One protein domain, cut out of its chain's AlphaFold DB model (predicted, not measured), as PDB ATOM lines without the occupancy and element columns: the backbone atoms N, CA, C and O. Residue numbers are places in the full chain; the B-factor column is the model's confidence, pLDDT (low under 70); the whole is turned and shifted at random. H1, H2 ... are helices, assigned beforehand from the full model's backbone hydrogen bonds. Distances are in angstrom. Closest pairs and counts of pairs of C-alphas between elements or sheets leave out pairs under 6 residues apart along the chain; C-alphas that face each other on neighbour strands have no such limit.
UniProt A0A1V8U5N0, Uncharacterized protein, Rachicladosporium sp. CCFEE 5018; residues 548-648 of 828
ATOM      1  N   SER A 548     -41.086  23.822 -10.882       81.69
ATOM      2  CA  SER A 548     -42.370  23.797 -11.602       81.69
ATOM      3  C   SER A 548     -42.556  22.590 -12.533       81.69
ATOM      4  O   SER A 548     -43.672  22.290 -12.947       81.69
ATOM      5  N   GLN A 549     -41.474  21.889 -12.872       77.88
ATOM      6  CA  GLN A 549     -41.458  20.758 -13.796       77.88
ATOM      7  C   GLN A 549     -41.355  19.401 -13.100       77.88
ATOM      8  O   GLN A 549     -41.296  18.364 -13.776       77.88
ATOM      9  N   LEU A 550     -41.277  19.392 -11.769       81.50
ATOM     10  CA  LEU A 550     -41.221  18.197 -10.940       81.50
ATOM     11  C   LEU A 550     -42.631  17.628 -10.752       81.50
ATOM     12  O   LEU A 550     -43.231  17.714  -9.684       81.50
ATOM     13  N   THR A 551     -43.166  17.014 -11.808       80.25
ATOM     14  CA  THR A 551     -44.411  16.240 -11.704       80.25
ATOM     15  C   THR A 551     -44.222  15.046 -10.767       80.25
ATOM     16  O   THR A 551     -43.122  14.498 -10.661       80.25
ATOM     17  N   THR A 552     -45.303  14.579 -10.139       81.44
ATOM     18  CA  THR A 552     -45.310  13.398  -9.258       81.44
ATOM     19  C   THR A 552     -44.640  12.172  -9.895       81.44
ATOM     20  O   THR A 552     -43.855  11.486  -9.246       81.44
ATOM     21  N   GLU A 553     -44.861  11.945 -11.192       76.94
ATOM     22  CA  GLU A 553     -44.226  10.878 -11.981       76.94
ATOM     23  C   GLU A 553     -42.706  11.088 -12.157       76.94
ATOM     24  O   GLU A 553     -41.917  10.160 -11.969       76.94
ATOM     25  N   ARG A 554     -42.261  12.311 -12.487       77.75
ATOM     26  CA  ARG A 554     -40.828  12.639 -12.625       77.75
ATOM     27  C   ARG A 554     -40.102  12.536 -11.286       77.75
ATOM     28  O   ARG A 554     -39.007  11.985 -11.225       77.75
ATOM     29  N   MET A 555     -40.734  13.017 -10.221       81.44
ATOM     30  CA  MET A 555     -40.277  12.902  -8.836       81.44
ATOM     31  C   MET A 555     -40.128  11.437  -8.418       81.44
ATOM     32  O   MET A 555     -39.087  11.056  -7.884       81.44
ATOM     33  N   GLN A 556     -41.123  10.597  -8.722       77.75
ATOM     34  CA  GLN A 556     -41.057   9.157  -8.485       77.75
ATOM     35  C   GLN A 556     -39.877   8.522  -9.234       77.75
ATOM     36  O   GLN A 556     -39.089   7.822  -8.606       77.75
ATOM     37  N   ARG A 557     -39.689   8.813 -10.530       75.69
ATOM     38  CA  ARG A 557     -38.556   8.290 -11.321       75.69
ATOM     39  C   ARG A 557     -37.188   8.743 -10.804       75.69
ATOM     40  O   ARG A 557     -36.261   7.943 -10.754       75.69
ATOM     41  N   LEU A 558     -37.050  10.007 -10.398       76.88
ATOM     42  CA  LEU A 558     -35.789  10.550  -9.873       76.88
ATOM     43  C   LEU A 558     -35.459  10.036  -8.460       76.88
ATOM     44  O   LEU A 558     -34.284   9.939  -8.109       76.88
ATOM     45  N   MET A 559     -36.469   9.693  -7.650       74.94
ATOM     46  CA  MET A 559     -36.278   9.157  -6.295       74.94
ATOM     47  C   MET A 559     -36.252   7.620  -6.222       74.94
ATOM     48  O   MET A 559     -35.658   7.081  -5.289       74.94
ATOM     49  N   SER A 560     -36.856   6.901  -7.170       63.88
ATOM     50  CA  SER A 560     -36.948   5.431  -7.195       63.88
ATOM     51  C   SER A 560     -36.178   4.840  -8.378       63.88
ATOM     52  O   SER A 560     -36.765   4.353  -9.338       63.88
ATOM     53  N   LEU A 561     -34.847   4.853  -8.277       57.12
ATOM     54  CA  LEU A 561     -33.922   4.402  -9.329       57.12
ATOM     55  C   LEU A 561     -33.948   2.888  -9.636       57.12
ATOM     56  O   LEU A 561     -33.350   2.476 -10.626       57.12
ATOM     57  N   ASP A 562     -34.636   2.074  -8.828       52.97
ATOM     58  CA  ASP A 562     -34.720   0.613  -8.975       52.97
ATOM     59  C   ASP A 562     -36.175   0.138  -9.157       52.97
ATOM     60  O   ASP A 562     -36.822  -0.341  -8.225       52.97
ATOM     61  N   GLU A 563     -36.694   0.207 -10.386       54.78
ATOM     62  CA  GLU A 563     -37.939  -0.495 -10.761       54.78
ATOM     63  C   GLU A 563     -37.761  -2.031 -10.730       54.78
ATOM     64  O   GLU A 563     -38.719  -2.787 -10.582       54.78
ATOM     65  N   THR A 564     -36.513  -2.505 -10.808       49.59
ATOM     66  CA  THR A 564     -36.133  -3.925 -10.904       49.59
ATOM     67  C   THR A 564     -36.382  -4.739  -9.632       49.59
ATOM     68  O   THR A 564     -36.445  -5.966  -9.707       49.59
ATOM     69  N   THR A 565     -36.523  -4.096  -8.468       53.84
ATOM     70  CA  THR A 565     -36.721  -4.786  -7.181       53.84
ATOM     71  C   THR A 565     -38.182  -4.948  -6.763       53.84
ATOM     72  O   THR A 565     -38.437  -5.615  -5.763       53.84
ATOM     73  N   GLY A 566     -39.142  -4.342  -7.475       55.84
ATOM     74  CA  GLY A 566     -40.593  -4.447  -7.224       55.84
ATOM     75  C   GLY A 566     -41.113  -3.807  -5.923       55.84
ATOM     76  O   GLY A 566     -42.246  -3.340  -5.877       55.84
ATOM     77  N   ASN A 567     -40.283  -3.718  -4.883       57.31
ATOM     78  CA  ASN A 567     -40.632  -3.155  -3.583       57.31
ATOM     79  C   ASN A 567     -40.243  -1.674  -3.501       57.31
ATOM     80  O   ASN A 567     -39.118  -1.335  -3.125       57.31
ATOM     81  N   SER A 568     -41.193  -0.782  -3.791       67.12
ATOM     82  CA  SER A 568     -41.074   0.614  -3.352       67.12
ATOM     83  C   SER A 568     -41.012   0.651  -1.814       67.12
ATOM     84  O   SER A 568     -41.870   0.051  -1.167       67.12
ATOM     85  N   PRO A 569     -40.015   1.308  -1.192       75.69
ATOM     86  CA  PRO A 569     -39.954   1.411   0.265       75.69
ATOM     87  C   PRO A 569     -41.176   2.148   0.824       75.69
ATOM     88  O   PRO A 569     -41.547   3.175   0.272       75.69
ATOM     89  N   LEU A 570     -41.726   1.713   1.963       77.38
ATOM     90  CA  LEU A 570     -42.958   2.273   2.561       77.38
ATOM     91  C   LEU A 570     -42.943   3.801   2.779       77.38
ATOM     92  O   LEU A 570     -43.988   4.445   2.751       77.38
ATOM     93  N   TYR A 571     -41.770   4.420   2.967       81.25
ATOM     94  CA  TYR A 571     -41.685   5.884   3.055       81.25
ATOM     95  C   TYR A 571     -42.055   6.578   1.732       81.25
ATOM     96  O   TYR A 571     -42.511   7.716   1.753       81.25
ATOM     97  N   MET A 572     -41.906   5.902   0.587       84.00
ATOM     98  CA  MET A 572     -42.338   6.414  -0.711       84.00
ATOM     99  C   MET A 572     -43.860   6.526  -0.807       84.00
ATOM    100  O   MET A 572     -44.319   7.430  -1.489       84.00
ATOM    101  N   ASP A 573     -44.648   5.705  -0.108       82.81
ATOM    102  CA  ASP A 573     -46.113   5.840  -0.118       82.81
ATOM    103  C   ASP A 573     -46.561   7.128   0.585       82.81
ATOM    104  O   ASP A 573     -47.424   7.849   0.080       82.81
ATOM    105  N   VAL A 574     -45.906   7.473   1.702       87.62
ATOM    106  CA  VAL A 574     -46.089   8.759   2.400       87.62
ATOM    107  C   VAL A 574     -45.721   9.918   1.474       87.62
ATOM    108  O   VAL A 574     -46.510  10.845   1.306       87.62
ATOM    109  N   ILE A 575     -44.567   9.835   0.807       88.50
ATOM    110  CA  ILE A 575     -44.131  10.840  -0.168       88.50
ATOM    111  C   ILE A 575     -45.137  10.970  -1.319       88.50
ATOM    112  O   ILE A 575     -45.579  12.072  -1.621       88.50
ATOM    113  N   MET A 576     -45.560   9.870  -1.938       86.56
ATOM    114  CA  MET A 576     -46.496   9.896  -3.066       86.56
ATOM    115  C   MET A 576     -47.882  10.410  -2.664       86.56
ATOM    116  O   MET A 576     -48.535  11.046  -3.488       86.56
ATOM    117  N   ARG A 577     -48.326  10.196  -1.416       89.06
ATOM    118  CA  ARG A 577     -49.510  10.867  -0.861       89.06
ATOM    119  C   ARG A 577     -49.306  12.385  -0.828       89.06
ATOM    120  O   ARG A 577     -50.117  13.099  -1.410       89.06
ATOM    121  N   MET A 578     -48.208  12.864  -0.244       89.25
ATOM    122  CA  MET A 578     -47.894  14.301  -0.176       89.25
ATOM    123  C   MET A 578     -47.800  14.956  -1.556       89.25
ATOM    124  O   MET A 578     -48.265  16.073  -1.738       89.25
ATOM    125  N   LEU A 579     -47.237  14.264  -2.551       88.56
ATOM    126  CA  LEU A 579     -47.156  14.786  -3.918       88.56
ATOM    127  C   LEU A 579     -48.522  14.871  -4.603       88.56
ATOM    128  O   LEU A 579     -48.737  15.779  -5.398       88.56
ATOM    129  N   ARG A 580     -49.456  13.964  -4.290       87.62
ATOM    130  CA  ARG A 580     -50.851  14.087  -4.742       87.62
ATOM    131  C   ARG A 580     -51.556  15.243  -4.041       87.62
ATOM    132  O   ARG A 580     -52.232  16.001  -4.717       87.62
ATOM    133  N   GLU A 581     -51.366  15.406  -2.731       88.75
ATOM    134  CA  GLU A 581     -51.918  16.529  -1.957       88.75
ATOM    135  C   GLU A 581     -51.406  17.880  -2.484       88.75
ATOM    136  O   GLU A 581     -52.206  18.769  -2.753       88.75
ATOM    137  N   MET A 582     -50.099  18.015  -2.736       87.75
ATOM    138  CA  MET A 582     -49.520  19.216  -3.356       87.75
ATOM    139  C   MET A 582     -50.002  19.446  -4.794       87.75
ATOM    140  O   MET A 582     -50.085  20.590  -5.213       87.75
ATOM    141  N   ALA A 583     -50.328  18.394  -5.549       85.38
ATOM    142  CA  ALA A 583     -50.862  18.516  -6.907       85.38
ATOM    143  C   ALA A 583     -52.361  18.888  -6.961       85.38
ATOM    144  O   ALA A 583     -52.882  19.111  -8.054       85.38
ATOM    145  N   LEU A 584     -53.059  18.941  -5.816       87.88
ATOM    146  CA  LEU A 584     -54.401  19.532  -5.710       87.88
ATOM    147  C   LEU A 584     -54.350  21.060  -5.537       87.88
ATOM    148  O   LEU A 584     -55.346  21.733  -5.797       87.88
ATOM    149  N   ASP A 585     -53.216  21.603  -5.091       85.19
ATOM    150  CA  ASP A 585     -52.992  23.044  -5.009       85.19
ATOM    151  C   ASP A 585     -52.719  23.594  -6.429       85.19
ATOM    152  O   ASP A 585     -51.888  23.038  -7.149       85.19
ATOM    153  N   PRO A 586     -53.407  24.665  -6.877       82.94
ATOM    154  CA  PRO A 586     -53.169  25.262  -8.192       82.94
ATOM    155  C   PRO A 586     -51.829  26.013  -8.298       82.94
ATOM    156  O   PRO A 586     -51.463  26.449  -9.393       82.94
ATOM    157  N   SER A 587     -51.101  26.219  -7.195       83.81
ATOM    158  CA  SER A 587     -49.774  26.838  -7.212       83.81
ATOM    159  C   SER A 587     -48.699  25.900  -7.795       83.81
ATOM    160  O   SER A 587     -48.786  24.677  -7.675       83.81
ATOM    161  N   PRO A 588     -47.657  26.440  -8.458       82.75
ATOM    162  CA  PRO A 588     -46.604  25.614  -9.042       82.75
ATOM    163  C   PRO A 588     -45.817  24.867  -7.959       82.75
ATOM    164  O   PRO A 588     -45.504  25.426  -6.904       82.75
ATOM    165  N   PHE A 589     -45.435  23.620  -8.253       87.62
ATOM    166  CA  PHE A 589     -44.651  22.804  -7.328       87.62
ATOM    167  C   PHE A 589     -43.367  23.527  -6.885       87.62
ATOM    168  O   PHE A 589     -42.644  24.113  -7.691       87.62
ATOM    169  N   SER A 590     -43.082  23.449  -5.584       88.38
ATOM    170  CA  SER A 590     -41.927  24.068  -4.932       88.38
ATOM    171  C   SER A 590     -41.225  23.039  -4.057       88.38
ATOM    172  O   SER A 590     -41.812  22.520  -3.098       88.38
ATOM    173  N   LEU A 591     -39.946  22.777  -4.344       88.44
ATOM    174  CA  LEU A 591     -39.141  21.819  -3.588       88.44
ATOM    175  C   LEU A 591     -38.993  22.267  -2.124       88.44
ATOM    176  O   LEU A 591     -39.071  21.454  -1.208       88.44
ATOM    177  N   ALA A 592     -38.895  23.580  -1.891       88.75
ATOM    178  CA  ALA A 592     -38.818  24.163  -0.553       88.75
ATOM    179  C   ALA A 592     -40.118  24.006   0.263       88.75
ATOM    180  O   ALA A 592     -40.059  23.905   1.489       88.75
ATOM    181  N   THR A 593     -41.289  23.986  -0.385       89.50
ATOM    182  CA  THR A 593     -42.568  23.688   0.287       89.50
ATOM    183  C   THR A 593     -42.658  22.201   0.616       89.50
ATOM    184  O   THR A 593     -42.955  21.842   1.755       89.50
ATOM    185  N   PHE A 594     -42.312  21.341  -0.343       90.81
ATOM    186  CA  PHE A 594     -42.282  19.893  -0.156       90.81
ATOM    187  C   PHE A 594     -41.345  19.470   0.988       90.81
ATOM    188  O   PHE A 594     -41.741  18.690   1.850       90.81
ATOM    189  N   GLU A 595     -40.142  20.048   1.080       90.69
ATOM    190  CA  GLU A 595     -39.209  19.791   2.186       90.69
ATOM    191  C   GLU A 595     -39.783  20.140   3.565       90.69
ATOM    192  O   GLU A 595     -39.555  19.400   4.523       90.69
ATOM    193  N   LYS A 596     -40.547  21.237   3.682       91.19
ATOM    194  CA  LYS A 596     -41.207  21.615   4.942       91.19
ATOM    195  C   LYS A 596     -42.265  20.592   5.342       91.19
ATOM    196  O   LYS A 596     -42.316  20.219   6.509       91.19
ATOM    197  N   LEU A 597     -43.067  20.118   4.388       90.69
ATOM    198  CA  LEU A 597     -44.071  19.079   4.633       90.69
ATOM    199  C   LEU A 597     -43.401  17.764   5.061       90.69
ATOM    200  O   LEU A 597     -43.741  17.210   6.103       90.69
ATOM    201  N   VAL A 598     -42.372  17.320   4.333       91.25
ATOM    202  CA  VAL A 598     -41.582  16.116   4.656       91.25
ATOM    203  C   VAL A 598     -40.922  16.199   6.040       91.25
ATOM    204  O   VAL A 598     -40.797  15.181   6.720       91.25
ATOM    205  N   ALA A 599     -40.523  17.392   6.492       89.38
ATOM    206  CA  ALA A 599     -39.933  17.593   7.816       89.38
ATOM    207  C   ALA A 599     -40.932  17.448   8.984       89.38
ATOM    208  O   ALA A 599     -40.499  17.192  10.108       89.38
ATOM    209  N   LEU A 600     -42.241  17.589   8.736       90.75
ATOM    210  CA  LEU A 600     -43.292  17.383   9.744       90.75
ATOM    211  C   LEU A 600     -43.603  15.892   9.975       90.75
ATOM    212  O   LEU A 600     -44.107  15.526  11.040       90.75
ATOM    213  N   GLU A 601     -43.287  15.025   9.010       89.50
ATOM    214  CA  GLU A 601     -43.611  13.598   9.063       89.50
ATOM    215  C   GLU A 601     -42.668  12.773   9.952       89.50
ATOM    216  O   GLU A 601     -41.441  12.945  10.014       89.50
ATOM    217  N   ARG A 602     -43.258  11.788  10.635       87.06
ATOM    218  CA  ARG A 602     -42.565  10.939  11.613       87.06
ATOM    219  C   ARG A 602     -41.977   9.679  10.979       87.06
ATOM    220  O   ARG A 602     -42.392   8.565  11.278       87.06
ATOM    221  N   PHE A 603     -40.949   9.856  10.155       87.94
ATOM    222  CA  PHE A 603     -40.146   8.737   9.647       87.94
ATOM    223  C   PHE A 603     -39.283   8.083  10.738       87.94
ATOM    224  O   PHE A 603     -38.764   8.760  11.635       87.94
ATOM    225  N   GLU A 604     -39.061   6.776  10.610       88.50
ATOM    226  CA  GLU A 604     -38.071   6.023  11.390       88.50
ATOM    227  C   GLU A 604     -36.632   6.475  11.000       88.50
ATOM    228  O   GLU A 604     -36.418   6.915   9.865       88.50
ATOM    229  N   PRO A 605     -35.636   6.468  11.911       87.75
ATOM    230  CA  PRO A 605     -34.270   6.927  11.625       87.75
ATOM    231  C   PRO A 605     -33.610   6.393  10.340       87.75
ATOM    232  O   PRO A 605     -33.023   7.185   9.596       87.75
ATOM    233  N   THR A 606     -33.709   5.098  10.029       85.25
ATOM    234  CA  THR A 606     -33.154   4.531   8.784       85.25
ATOM    235  C   THR A 606     -33.911   5.019   7.547       85.25
ATOM    236  O   THR A 606     -33.281   5.397   6.556       85.25
ATOM    237  N   GLN A 607     -35.243   5.117   7.621       86.25
ATOM    238  CA  GLN A 607     -36.073   5.683   6.550       86.25
ATOM    239  C   GLN A 607     -35.715   7.147   6.277       86.25
ATOM    240  O   GLN A 607     -35.511   7.525   5.124       86.25
ATOM    241  N   ARG A 608     -35.560   7.960   7.332       88.06
ATOM    242  CA  ARG A 608     -35.158   9.372   7.233       88.06
ATOM    243  C   ARG A 608     -33.787   9.523   6.570       88.06
ATOM    244  O   ARG A 608     -33.616  10.409   5.735       88.06
ATOM    245  N   ASN A 609     -32.831   8.649   6.887       87.62
ATOM    246  CA  ASN A 609     -31.509   8.654   6.255       87.62
ATOM    247  C   ASN A 609     -31.569   8.272   4.764       87.62
ATOM    248  O   ASN A 609     -30.961   8.955   3.941       87.62
ATOM    249  N   MET A 610     -32.335   7.238   4.392       85.38
ATOM    250  CA  MET A 610     -32.525   6.859   2.983       85.38
ATOM    251  C   MET A 610     -33.230   7.953   2.173       85.38
ATOM    252  O   MET A 610     -32.781   8.303   1.080       85.38
ATOM    253  N   LEU A 611     -34.302   8.530   2.724       87.44
ATOM    254  CA  LEU A 611     -35.037   9.629   2.106       87.44
ATOM    255  C   LEU A 611     -34.148  10.865   1.928       87.44
ATOM    256  O   LEU A 611     -34.171  11.476   0.863       87.44
ATOM    257  N   ARG A 612     -33.313  11.197   2.920       88.56
ATOM    258  CA  ARG A 612     -32.344  12.295   2.814       88.56
ATOM    259  C   ARG A 612     -31.366  12.090   1.658       88.56
ATOM    260  O   ARG A 612     -31.180  13.013   0.879       88.56
ATOM    261  N   LEU A 613     -30.791  10.894   1.508       86.94
ATOM    262  CA  LEU A 613     -29.875  10.596   0.397       86.94
ATOM    263  C   LEU A 613     -30.564  10.734  -0.972       86.94
ATOM    264  O   LEU A 613     -29.981  11.303  -1.895       86.94
ATOM    265  N   ARG A 614     -31.816  10.273  -1.099       86.56
ATOM    266  CA  ARG A 614     -32.630  10.455  -2.317       86.56
ATOM    267  C   ARG A 614     -32.955  11.928  -2.582       86.56
ATOM    268  O   ARG A 614     -32.878  12.368  -3.725       86.56
ATOM    269  N   MET A 615     -33.263  12.695  -1.538       88.44
ATOM    270  CA  MET A 615     -33.553  14.128  -1.630       88.44
ATOM    271  C   MET A 615     -32.313  14.944  -2.020       88.44
ATOM    272  O   MET A 615     -32.398  15.806  -2.888       88.44
ATOM    273  N   ASP A 616     -31.154  14.654  -1.427       87.69
ATOM    274  CA  ASP A 616     -29.880  15.300  -1.766       87.69
ATOM    275  C   ASP A 616     -29.463  14.971  -3.219       87.69
ATOM    276  O   ASP A 616     -28.944  15.836  -3.930       87.69
ATOM    277  N   LEU A 617     -29.774  13.763  -3.716       86.56
ATOM    278  CA  LEU A 617     -29.604  13.409  -5.129       86.56
ATOM    279  C   LEU A 617     -30.575  14.178  -6.043       86.56
ATOM    280  O   LEU A 617     -30.125  14.784  -7.014       86.56
ATOM    281  N   LEU A 618     -31.873  14.223  -5.720       87.38
ATOM    282  CA  LEU A 618     -32.879  15.004  -6.456       87.38
ATOM    283  C   LEU A 618     -32.469  16.485  -6.562       87.38
ATOM    284  O   LEU A 618     -32.425  17.047  -7.657       87.38
ATOM    285  N   LYS A 619     -32.062  17.091  -5.441       87.38
ATOM    286  CA  LYS A 619     -31.552  18.470  -5.355       87.38
ATOM    287  C   LYS A 619     -30.351  18.742  -6.254       87.38
ATOM    288  O   LYS A 619     -30.187  19.871  -6.709       87.38
ATOM    289  N   SER A 620     -29.514  17.740  -6.523       84.56
ATOM    290  CA  SER A 620     -28.344  17.904  -7.395       84.56
ATOM    291  C   SER A 620     -28.720  18.180  -8.861       84.56
ATOM    292  O   SER A 620     -27.983  18.894  -9.555       84.56
ATOM    293  N   PHE A 621     -29.893  17.687  -9.289       83.50
ATOM    294  CA  PHE A 621     -30.489  17.889 -10.613       83.50
ATOM    295  C   PHE A 621     -31.427  19.106 -10.696       83.50
ATOM    296  O   PHE A 621     -31.760  19.521 -11.805       83.50
ATOM    297  N   CYS A 622     -31.845  19.687  -9.567       88.50
ATOM    298  CA  CYS A 622     -32.802  20.801  -9.528       88.50
ATOM    299  C   CYS A 622     -32.100  22.162  -9.384       88.50
ATOM    300  O   CYS A 622     -31.108  22.291  -8.662       88.50
ATOM    301  N   ALA A 623     -32.615  23.204 -10.041       88.31
ATOM    302  CA  ALA A 623     -32.027  24.545 -10.004       88.31
ATOM    303  C   ALA A 623     -32.103  25.186  -8.604       88.31
ATOM    304  O   ALA A 623     -31.107  25.735  -8.122       88.31
ATOM    305  N   SER A 624     -33.240  25.043  -7.912       88.75
ATOM    306  CA  SER A 624     -33.436  25.490  -6.523       88.75
ATOM    307  C   SER A 624     -32.445  24.825  -5.559       88.75
ATOM    308  O   SER A 624     -31.744  25.507  -4.806       88.75
ATOM    309  N   GLY A 625     -32.310  23.498  -5.646       85.88
ATOM    310  CA  GLY A 625     -31.353  22.697  -4.886       85.88
ATOM    311  C   GLY A 625     -29.913  23.125  -5.163       85.88
ATOM    312  O   GLY A 625     -29.147  23.379  -4.232       85.88
ATOM    313  N   ALA A 626     -29.549  23.314  -6.433       85.94
ATOM    314  CA  ALA A 626     -28.243  23.837  -6.822       85.94
ATOM    315  C   ALA A 626     -27.967  25.240  -6.238       85.94
ATOM    316  O   ALA A 626     -26.850  25.482  -5.768       85.94
ATOM    317  N   GLN A 627     -28.959  26.145  -6.214       88.25
ATOM    318  CA  GLN A 627     -28.824  27.469  -5.587       88.25
ATOM    319  C   GLN A 627     -28.649  27.348  -4.067       88.25
ATOM    320  O   GLN A 627     -27.753  27.982  -3.507       88.25
ATOM    321  N   ALA A 628     -29.457  26.520  -3.399       86.06
ATOM    322  CA  ALA A 628     -29.376  26.295  -1.958       86.06
ATOM    323  C   ALA A 628     -28.005  25.726  -1.551       86.06
ATOM    324  O   ALA A 628     -27.351  26.268  -0.655       86.06
ATOM    325  N   HIS A 629     -27.512  24.708  -2.264       85.00
ATOM    326  CA  HIS A 629     -26.173  24.155  -2.048       85.00
ATOM    327  C   HIS A 629     -25.066  25.186  -2.313       85.00
ATOM    328  O   HIS A 629     -24.125  25.263  -1.523       85.00
ATOM    329  N   ARG A 630     -25.178  26.023  -3.361       85.75
ATOM    330  CA  ARG A 630     -24.224  27.120  -3.621       85.75
ATOM    331  C   ARG A 630     -24.202  28.131  -2.473       85.75
ATOM    332  O   ARG A 630     -23.119  28.439  -1.982       85.75
ATOM    333  N   ARG A 631     -25.360  28.614  -2.008       87.00
ATOM    334  CA  ARG A 631     -25.454  29.555  -0.872       87.00
ATOM    335  C   ARG A 631     -24.839  28.946   0.394       87.00
ATOM    336  O   ARG A 631     -23.960  29.550   1.001       87.00
ATOM    337  N   ALA A 632     -25.216  27.714   0.740       86.25
ATOM    338  CA  ALA A 632     -24.684  27.004   1.905       86.25
ATOM    339  C   ALA A 632     -23.180  26.671   1.802       86.25
ATOM    340  O   ALA A 632     -22.526  26.467   2.826       86.25
ATOM    341  N   ALA A 633     -22.618  26.585   0.594       85.19
ATOM    342  CA  ALA A 633     -21.177  26.483   0.384       85.19
ATOM    343  C   ALA A 633     -20.489  27.844   0.584       85.19
ATOM    344  O   ALA A 633     -19.549  27.922   1.365       85.19
ATOM    345  N   LEU A 634     -21.001  28.925  -0.020       87.50
ATOM    346  CA  LEU A 634     -20.451  30.284   0.115       87.50
ATOM    347  C   LEU A 634     -20.419  30.780   1.570       87.50
ATOM    348  O   LEU A 634     -19.434  31.388   1.984       87.50
ATOM    349  N   HIS A 635     -21.453  30.474   2.362       88.62
ATOM    350  CA  HIS A 635     -21.490  30.799   3.794       88.62
ATOM    351  C   HIS A 635     -20.423  30.071   4.625       88.62
ATOM    352  O   HIS A 635     -20.033  30.575   5.674       88.62
ATOM    353  N   ARG A 636     -19.957  28.896   4.181       88.12
ATOM    354  CA  ARG A 636     -18.942  28.082   4.874       88.12
ATOM    355  C   ARG A 636     -17.540  28.213   4.273       88.12
ATOM    356  O   ARG A 636     -16.603  27.644   4.822       88.12
ATOM    357  N   ALA A 637     -17.405  28.910   3.147       87.50
ATOM    358  CA  ALA A 637     -16.164  29.017   2.398       87.50
ATOM    359  C   ALA A 637     -15.319  30.223   2.830       87.50
ATOM    360  O   ALA A 637     -15.820  31.344   2.985       87.50
ATOM    361  N   ASP A 638     -14.020  29.965   2.939       88.44
ATOM    362  CA  ASP A 638     -12.940  30.943   2.999       88.44
ATOM    363  C   ASP A 638     -12.733  31.639   1.636       88.44
ATOM    364  O   ASP A 638     -13.426  31.355   0.655       88.44
ATOM    365  N   THR A 639     -11.797  32.587   1.555       80.94
ATOM    366  CA  THR A 639     -11.553  33.356   0.319       80.94
ATOM    367  C   THR A 639     -11.189  32.461  -0.883       80.94
ATOM    368  O   THR A 639     -11.819  32.631  -1.930       80.94
ATOM    369  N   PRO A 640     -10.283  31.463  -0.765       85.38
ATOM    370  CA  PRO A 640     -10.028  30.490  -1.835       85.38
ATOM    371  C   PRO A 640     -11.246  29.621  -2.185       85.38
ATOM    372  O   PRO A 640     -11.529  29.389  -3.361       85.38
ATOM    373  N   GLY A 641     -12.012  29.158  -1.191       84.00
ATOM    374  CA  GLY A 641     -13.227  28.378  -1.421       84.00
ATOM    375  C   GLY A 641     -14.302  29.164  -2.174       84.00
ATOM    376  O   GLY A 641     -14.970  28.610  -3.047       84.00
ATOM    377  N   ARG A 642     -14.445  30.467  -1.900       86.31
ATOM    378  CA  ARG A 642     -15.369  31.354  -2.629       86.31
ATOM    379  C   ARG A 642     -14.989  31.486  -4.099       86.31
ATOM    380  O   ARG A 642     -15.876  31.355  -4.936       86.31
ATOM    381  N   ASP A 643     -13.702  31.651  -4.401       86.00
ATOM    382  CA  ASP A 643     -13.165  31.707  -5.768       86.00
ATOM    383  C   ASP A 643     -13.448  30.407  -6.562       86.00
ATOM    384  O   ASP A 643     -13.931  30.437  -7.700       86.00
ATOM    385  N   ILE A 644     -13.277  29.240  -5.927       84.75
ATOM    386  CA  ILE A 644     -13.678  27.943  -6.505       84.75
ATOM    387  C   ILE A 644     -15.191  27.902  -6.779       84.75
ATOM    388  O   ILE A 644     -15.604  27.506  -7.869       84.75
ATOM    389  N   ILE A 645     -16.028  28.342  -5.833       83.94
ATOM    390  CA  ILE A 645     -17.491  28.314  -5.992       83.94
ATOM    391  C   ILE A 645     -17.973  29.309  -7.060       83.94
ATOM    392  O   ILE A 645     -18.929  28.996  -7.776       83.94
ATOM    393  N   SER A 646     -17.327  30.469  -7.222       78.19
ATOM    394  CA  SER A 646     -17.632  31.410  -8.314       78.19
ATOM    395  C   SER A 646     -17.284  30.856  -9.694       78.19
ATOM    396  O   SER A 646     -17.950  31.209 -10.663       78.19
ATOM    397  N   ARG A 647     -16.317  29.932  -9.792       82.50
ATOM    398  CA  ARG A 647     -16.040  29.198 -11.036       82.50
ATOM    399  C   ARG A 647     -17.082  28.129 -11.373       82.50
ATOM    400  O   ARG A 647     -17.051  27.631 -12.489       82.50
ATOM    401  N   HIS A 648     -17.992  27.747 -10.470       84.38
ATOM    402  CA  HIS A 648     -18.996  26.716 -10.773       84.38
ATOM    403  C   HIS A 648     -19.973  27.165 -11.884       84.38
ATOM    404  O   HIS A 648     -20.328  28.343 -11.925       84.38
TER     405      HIS A 648
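AT A GLANCE: This is residues 548 to 648 of the 828 residues of an uncharacterized protein of Rachicladosporium sp. CCFEE 5018 (UniProt A0A1V8U5N0). H1 to H4 form a loose body, from which H5, with H6 folding back beside its end, makes a long arm. Residues 562 to 567 stick out. The printed part has 101 residues with six named helices, H1 to H6 in order: all helix, only just loose, close to compact, radius of gyration of the C-alphas 15.7 A, spans 46 by 33 by 27 A.

HOW THE PARTS SIT: H1, residues 552 to 559, and H2, residues 571 to 582, touch as a hairpin, closest C-alphas Thr 552 and Leu 579, 5.8 A. H3, residues 591 to 600, touches H2 at a steep 56 degrees, closest C-alphas Ile 575 and Val 598, 7.6 A. H4, residues 605 to 621, touches H1 with residues 614 to 618 alone, about perpendicular at 76 degrees, closest C-alphas Met 559 and Arg 614, 5.6 A. H5, residues 623 to 634, touches H4 only at the corner, closest C-alphas Lys 619 and Gly 625, 4.3 A. H6, residues 639 to 646, forms a hairpin with H5, tilt 12 degrees, closest C-alphas Leu 634 and Arg 642, 5.9 A. O i to N i+4 pairs are within hydrogen-bond range throughout H1, H2, H3, H5 and H6, and 12 of 13 in H4.

IN THESE COORDINATES: H1 begins at C-alpha 552 (-45.310, 13.398, -9.258). H2 is 16.7 A long, H4 25.1 A and H5 16.4 A. H6 ends at C-alpha 646 (-17.632, 31.410, -8.314).

THE WHOLE: The C-alphas farthest apart, Gly 566 and Thr 639, are 48.3 A apart. The printed part has no cut; H1 to H2 is a long link. Residues 560 to 568 have pLDDT under 70.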